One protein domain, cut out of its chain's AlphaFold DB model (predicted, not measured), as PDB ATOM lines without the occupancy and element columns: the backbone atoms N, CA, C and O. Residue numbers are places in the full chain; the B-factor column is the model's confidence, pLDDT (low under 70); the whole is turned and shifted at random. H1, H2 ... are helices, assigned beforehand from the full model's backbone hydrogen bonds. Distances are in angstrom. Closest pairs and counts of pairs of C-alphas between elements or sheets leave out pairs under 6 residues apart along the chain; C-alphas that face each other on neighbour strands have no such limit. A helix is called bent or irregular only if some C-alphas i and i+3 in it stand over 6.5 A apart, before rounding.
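AT A GLANCE: This is residues 134 to 178 of the 178 residues of an uncharacterized protein of Planctomycetes bacterium (UniProt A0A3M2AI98). Two straight helices meet near their ends and make an open L, with a long arm, H1, and a shorter arm, H2, that turns off at nearly a right angle after a single linking residue. There is no core: the arms stand away from each other except near the corner, and residues 134 to 156, 158 to 164 and 171 to 177 stand free. The printed part has 45 residues with two named helices, H1 then H2 along the chain, and no named strand; the class is all helix. The whole is extended, with a radius of gyration of the C-alphas of 16.9 A, and the C-alphas span 53 by 22 by 6 A along their three main axes.

HOW THE PARTS SIT: H1, residues 135 to 159, comes first, and a tight link of one residue, His 160, joins it to H2, residues 161 to 176. The two helices are close but not clearly touching, with 1 pair of C-alphas within 8 A: those of Leu 157 and Val 164, the closest, 7.3 A apart. Their lines stand about perpendicular, at 87 degrees. Their centres are 26.2 A apart. In H1 and H2 every O i to N i+4 pair is within hydrogen-bond range.

IN THESE COORDINATES: H1 begins at Arg 135, with its C-alpha at (-67.716, -17.824, -25.391), and ends at Gln 159, with its C-alpha at (-38.209, -12.166, -7.494); it has 25 residues and is 35.0 A long from first to last C-alpha. H2 begins at Arg 161 and ends at Ala 176, with C-alpha 176 at (-50.774, -16.146, 16.853); it has 16 residues and measures 22.3 A from first to last C-alpha. Neither helix is bent.

THE WHOLE: The two C-alphas farthest apart are those of Glu 134 and Asp 178, 53.2 A, the first and last printed residues. Asp 178 is the chain's last residue. The printed part has no cut. The mean pLDDT of the printed part is 80.0, and residues 135 to 138 and residue 178 are under 70.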
ATOM      1  N   GLU A 134     -69.334 -14.785 -28.730       70.88
ATOM      2  CA  GLU A 134     -68.993 -16.206 -28.672       70.88
ATOM      3  C   GLU A 134     -68.094 -16.479 -27.456       70.88
ATOM      4  O   GLU A 134     -67.037 -15.859 -27.304       70.88
ATOM      5  N   ARG A 135     -68.466 -17.454 -26.612       66.94
ATOM      6  CA  ARG A 135     -67.716 -17.824 -25.391       66.94
ATOM      7  C   ARG A 135     -66.228 -18.080 -25.656       66.94
ATOM      8  O   ARG A 135     -65.390 -17.793 -24.806       66.94
ATOM      9  N   ARG A 136     -65.885 -18.585 -26.848       64.19
ATOM     10  CA  ARG A 136     -64.497 -18.811 -27.288       64.19
ATOM     11  C   ARG A 136     -63.702 -17.512 -27.441       64.19
ATOM     12  O   ARG A 136     -62.524 -17.488 -27.095       64.19
ATOM     13  N   SER A 137     -64.331 -16.434 -27.910       64.50
ATOM     14  CA  SER A 137     -63.691 -15.117 -28.025       64.50
ATOM     15  C   SER A 137     -63.388 -14.518 -26.647       64.50
ATOM     16  O   SER A 137     -62.286 -14.015 -26.428       64.50
ATOM     17  N   LEU A 138     -64.312 -14.679 -25.689       66.31
ATOM     18  CA  LEU A 138     -64.122 -14.280 -24.294       66.31
ATOM     19  C   LEU A 138     -62.985 -15.081 -23.652       66.31
ATOM     20  O   LEU A 138     -62.061 -14.493 -23.102       66.31
ATOM     21  N   LEU A 139     -62.995 -16.411 -23.788       73.44
ATOM     22  CA  LEU A 139     -61.928 -17.275 -23.272       73.44
ATOM     23  C   LEU A 139     -60.560 -16.944 -23.873       73.44
ATOM     24  O   LEU A 139     -59.569 -16.979 -23.158       73.44
ATOM     25  N   ARG A 140     -60.478 -16.583 -25.157       73.62
ATOM     26  CA  ARG A 140     -59.207 -16.189 -25.781       73.62
ATOM     27  C   ARG A 140     -58.724 -14.827 -25.278       73.62
ATOM     28  O   ARG A 140     -57.549 -14.683 -24.949       73.62
ATOM     29  N   ARG A 141     -59.624 -13.840 -25.192       72.06
ATOM     30  CA  ARG A 141     -59.297 -12.476 -24.751       72.06
ATOM     31  C   ARG A 141     -58.918 -12.441 -23.273       72.06
ATOM     32  O   ARG A 141     -57.866 -11.917 -22.924       72.06
ATOM     33  N   TYR A 142     -59.738 -13.039 -22.414       79.94
ATOM     34  CA  TYR A 142     -59.483 -13.092 -20.976       79.94
ATOM     35  C   TYR A 142     -58.474 -14.171 -20.592       79.94
ATOM     36  O   TYR A 142     -57.765 -13.997 -19.609       79.94
ATOM     37  N   GLY A 143     -58.340 -15.240 -21.378       79.19
ATOM     38  CA  GLY A 143     -57.316 -16.263 -21.168       79.19
ATOM     39  C   GLY A 143     -55.906 -15.721 -21.369       79.19
ATOM     40  O   GLY A 143     -55.031 -16.022 -20.566       79.19
ATOM     41  N   LEU A 144     -55.687 -14.861 -22.372       82.12
ATOM     42  CA  LEU A 144     -54.398 -14.188 -22.547       82.12
ATOM     43  C   LEU A 144     -54.094 -13.243 -21.378       82.12
ATOM     44  O   LEU A 144     -52.982 -13.254 -20.861       82.12
ATOM     45  N   ILE A 145     -55.083 -12.463 -20.932       84.81
ATOM     46  CA  ILE A 145     -54.932 -11.574 -19.771       84.81
ATOM     47  C   ILE A 145     -54.607 -12.392 -18.515       84.81
ATOM     48  O   ILE A 145     -53.653 -12.078 -17.812       84.81
ATOM     49  N   ALA A 146     -55.346 -13.474 -18.257       85.00
ATOM     50  CA  ALA A 146     -55.110 -14.359 -17.122       85.00
ATOM     51  C   ALA A 146     -53.725 -15.020 -17.181       85.00
ATOM     52  O   ALA A 146     -53.044 -15.097 -16.162       85.00
ATOM     53  N   LEU A 147     -53.274 -15.440 -18.367       87.19
ATOM     54  CA  LEU A 147     -51.937 -15.994 -18.570       87.19
ATOM     55  C   LEU A 147     -50.849 -14.951 -18.288       87.19
ATOM     56  O   LEU A 147     -49.894 -15.247 -17.574       87.19
ATOM     57  N   LEU A 148     -51.003 -13.726 -18.799       86.31
ATOM     58  CA  LEU A 148     -50.064 -12.629 -18.550       86.31
ATOM     59  C   LEU A 148     -50.008 -12.259 -17.064       86.31
ATOM     60  O   LEU A 148     -48.921 -12.048 -16.533       86.31
ATOM     61  N   LEU A 149     -51.153 -12.246 -16.375       88.31
ATOM     62  CA  LEU A 149     -51.216 -12.030 -14.929       88.31
ATOM     63  C   LEU A 149     -50.567 -13.177 -14.145       88.31
ATOM     64  O   LEU A 149     -49.865 -12.918 -13.174       88.31
ATOM     65  N   ALA A 150     -50.752 -14.429 -14.566       85.81
ATOM     66  CA  ALA A 150     -50.136 -15.581 -13.915       85.81
ATOM     67  C   ALA A 150     -48.609 -15.594 -14.090       85.81
ATOM     68  O   ALA A 150     -47.884 -15.844 -13.129       85.81
ATOM     69  N   VAL A 151     -48.110 -15.282 -15.291       87.88
ATOM     70  CA  VAL A 151     -46.668 -15.208 -15.569       87.88
ATOM     71  C   VAL A 151     -46.044 -13.992 -14.886       87.88
ATOM     72  O   VAL A 151     -45.035 -14.138 -14.205       87.88
ATOM     73  N   GLY A 152     -46.649 -12.809 -15.017       84.88
ATOM     74  CA  GLY A 152     -46.161 -11.582 -14.384       84.88
ATOM     75  C   GLY A 152     -46.216 -11.658 -12.858       84.88
ATOM     76  O   GLY A 152     -45.225 -11.378 -12.189       84.88
ATOM     77  N   GLY A 153     -47.337 -12.128 -12.307       85.50
ATOM     78  CA  GLY A 153     -47.500 -12.367 -10.875       85.50
ATOM     79  C   GLY A 153     -46.542 -13.439 -10.358       85.50
ATOM     80  O   GLY A 153     -45.897 -13.234  -9.333       85.50
ATOM     81  N   GLY A 154     -46.377 -14.544 -11.088       82.19
ATOM     82  CA  GLY A 154     -45.428 -15.608 -10.751       82.19
ATOM     83  C   GLY A 154     -43.970 -15.148 -10.789       82.19
ATOM     84  O   GLY A 154     -43.206 -15.464  -9.879       82.19
ATOM     85  N   ALA A 155     -43.586 -14.354 -11.790       84.62
ATOM     86  CA  ALA A 155     -42.252 -13.769 -11.894       84.62
ATOM     87  C   ALA A 155     -41.980 -12.771 -10.758       84.62
ATOM     88  O   ALA A 155     -40.915 -12.819 -10.143       84.62
ATOM     89  N   TRP A 156     -42.957 -11.924 -10.426       85.69
ATOM     90  CA  TRP A 156     -42.855 -10.983  -9.312       85.69
ATOM     91  C   TRP A 156     -42.720 -11.705  -7.964       85.69
ATOM     92  O   TRP A 156     -41.806 -11.400  -7.197       85.69
ATOM     93  N   LEU A 157     -43.558 -12.720  -7.716       81.69
ATOM     94  CA  LEU A 157     -43.490 -13.595  -6.537       81.69
ATOM     95  C   LEU A 157     -42.151 -14.323  -6.432       81.69
ATOM     96  O   LEU A 157     -41.625 -14.497  -5.334       81.69
ATOM     97  N   PHE A 158     -41.589 -14.755  -7.560       80.81
ATOM     98  CA  PHE A 158     -40.287 -15.409  -7.583       80.81
ATOM     99  C   PHE A 158     -39.155 -14.434  -7.238       80.81
ATOM    100  O   PHE A 158     -38.284 -14.777  -6.435       80.81
ATOM    101  N   GLN A 159     -39.189 -13.216  -7.788       84.19
ATOM    102  CA  GLN A 159     -38.209 -12.166  -7.494       84.19
ATOM    103  C   GLN A 159     -38.274 -11.710  -6.028       84.19
ATOM    104  O   GLN A 159     -37.236 -11.606  -5.382       84.19
ATOM    105  N   HIS A 160     -39.476 -11.551  -5.466       84.50
ATOM    106  CA  HIS A 160     -39.698 -11.034  -4.105       84.50
ATOM    107  C   HIS A 160     -40.019 -12.145  -3.093       84.50
ATOM    108  O   HIS A 160     -40.633 -11.926  -2.050       84.50
ATOM    109  N   ARG A 161     -39.589 -13.380  -3.378       82.38
ATOM    110  CA  ARG A 161     -39.914 -14.572  -2.575       82.38
ATOM    111  C   ARG A 161     -39.525 -14.470  -1.096       82.38
ATOM    112  O   ARG A 161     -40.127 -15.152  -0.270       82.38
ATOM    113  N   GLN A 162     -38.493 -13.688  -0.770       83.38
ATOM    114  CA  GLN A 162     -38.051 -13.471   0.611       83.38
ATOM    115  C   GLN A 162     -38.985 -12.501   1.333       83.38
ATOM    116  O   GLN A 162     -39.555 -12.883   2.347       83.38
ATOM    117  N   GLU A 163     -39.257 -11.336   0.744       84.38
ATOM    118  CA  GLU A 163     -40.208 -10.355   1.282       84.38
ATOM    119  C   GLU A 163     -41.603 -10.954   1.475       84.38
ATOM    120  O   GLU A 163     -42.222 -10.773   2.519       84.38
ATOM    121  N   VAL A 164     -42.077 -11.759   0.519       79.44
ATOM    122  CA  VAL A 164     -43.364 -12.461   0.641       79.44
ATOM    123  C   VAL A 164     -43.339 -13.491   1.774       79.44
ATOM    124  O   VAL A 164     -44.325 -13.635   2.494       79.44
ATOM    125  N   ARG A 165     -42.227 -14.212   1.977       80.50
ATOM    126  CA  ARG A 165     -42.089 -15.146   3.110       80.50
ATOM    127  C   ARG A 165     -42.065 -14.418   4.446       80.50
ATOM    128  O   ARG A 165     -42.665 -14.914   5.397       80.50
ATOM    129  N   ASP A 166     -41.389 -13.283   4.513       85.94
ATOM    130  CA  ASP A 166     -41.281 -12.497   5.735       85.94
ATOM    131  C   ASP A 166     -42.615 -11.820   6.069       85.94
ATOM    132  O   ASP A 166     -43.051 -11.883   7.217       85.94
ATOM    133  N   LEU A 167     -43.351 -11.342   5.060       82.31
ATOM    134  CA  LEU A 167     -44.738 -10.897   5.199       82.31
ATOM    135  C   LEU A 167     -45.635 -12.023   5.739       82.31
ATOM    136  O   LEU A 167     -46.368 -11.824   6.704       82.31
ATOM    137  N   TRP A 168     -45.554 -13.231   5.171       83.75
ATOM    138  CA  TRP A 168     -46.351 -14.372   5.639       83.75
ATOM    139  C   TRP A 168     -46.005 -14.808   7.065       83.75
ATOM    140  O   TRP A 168     -46.894 -15.246   7.796       83.75
ATOM    141  N   ARG A 169     -44.737 -14.701   7.475       85.56
ATOM    142  CA  ARG A 169     -44.318 -14.954   8.860       85.56
ATOM    143  C   ARG A 169     -44.859 -13.889   9.806       85.56
ATOM    144  O   ARG A 169     -45.405 -14.259  10.836       85.56
ATOM    145  N   ALA A 170     -44.767 -12.613   9.435       83.75
ATOM    146  CA  ALA A 170     -45.290 -11.501  10.225       83.75
ATOM    147  C   ALA A 170     -46.815 -11.589  10.396       83.75
ATOM    148  O   ALA A 170     -47.318 -11.472  11.507       83.75
ATOM    149  N   VAL A 171     -47.553 -11.899   9.323       85.19
ATOM    150  CA  VAL A 171     -49.007 -12.128   9.380       85.19
ATOM    151  C   VAL A 171     -49.348 -13.310  10.288       85.19
ATOM    152  O   VAL A 171     -50.293 -13.239  11.068       85.19
ATOM    153  N   ARG A 172     -48.581 -14.402  10.206       84.81
ATOM    154  CA  ARG A 172     -48.814 -15.593  11.030       84.81
ATOM    155  C   ARG A 172     -48.491 -15.348  12.506       84.81
ATOM    156  O   ARG A 172     -49.222 -15.850  13.348       84.81
ATOM    157  N   ALA A 173     -47.445 -14.579  12.804       82.31
ATOM    158  CA  ALA A 173     -47.119 -14.143  14.161       82.31
ATOM    159  C   ALA A 173     -48.223 -13.233  14.728       82.31
ATOM    160  O   ALA A 173     -48.731 -13.495  15.810       82.31
ATOM    161  N   TRP A 174     -48.702 -12.270  13.931       80.19
ATOM    162  CA  TRP A 174     -49.818 -11.397  14.305       80.19
ATOM    163  C   TRP A 174     -51.118 -12.174  14.587       80.19
ATOM    164  O   TRP A 174     -51.840 -11.861  15.529       80.19
ATOM    165  N   TRP A 175     -51.408 -13.232  13.819       76.88
ATOM    166  CA  TRP A 175     -52.545 -14.130  14.088       76.88
ATOM    167  C   TRP A 175     -52.346 -15.036  15.309       76.88
ATOM    168  O   TRP A 175     -53.331 -15.500  15.880       76.88
ATOM    169  N   ALA A 176     -51.100 -15.321  15.692       81.00
ATOM    170  CA  ALA A 176     -50.774 -16.146  16.853       81.00
ATOM    171  C   ALA A 176     -50.820 -15.366  18.180       81.00
ATOM    172  O   ALA A 176     -50.837 -15.999  19.234       81.00
ATOM    173  N   GLY A 177     -50.923 -14.032  18.130       70.75
ATOM    174  CA  GLY A 177     -51.108 -13.178  19.305       70.75
ATOM    175  C   GLY A 177     -49.820 -12.739  20.008       70.75
ATOM    176  O   GLY A 177     -49.900 -12.393  21.185       70.75
ATOM    177  N   ASP A 178     -48.681 -12.749  19.307       56.09
ATOM    178  CA  ASP A 178     -47.435 -12.089  19.740       56.09
ATOM    179  C   ASP A 178     -47.397 -10.605  19.326       56.09
ATOM    180  O   ASP A 178     -47.864 -10.279  18.205       56.09
TER     181      ASP A 178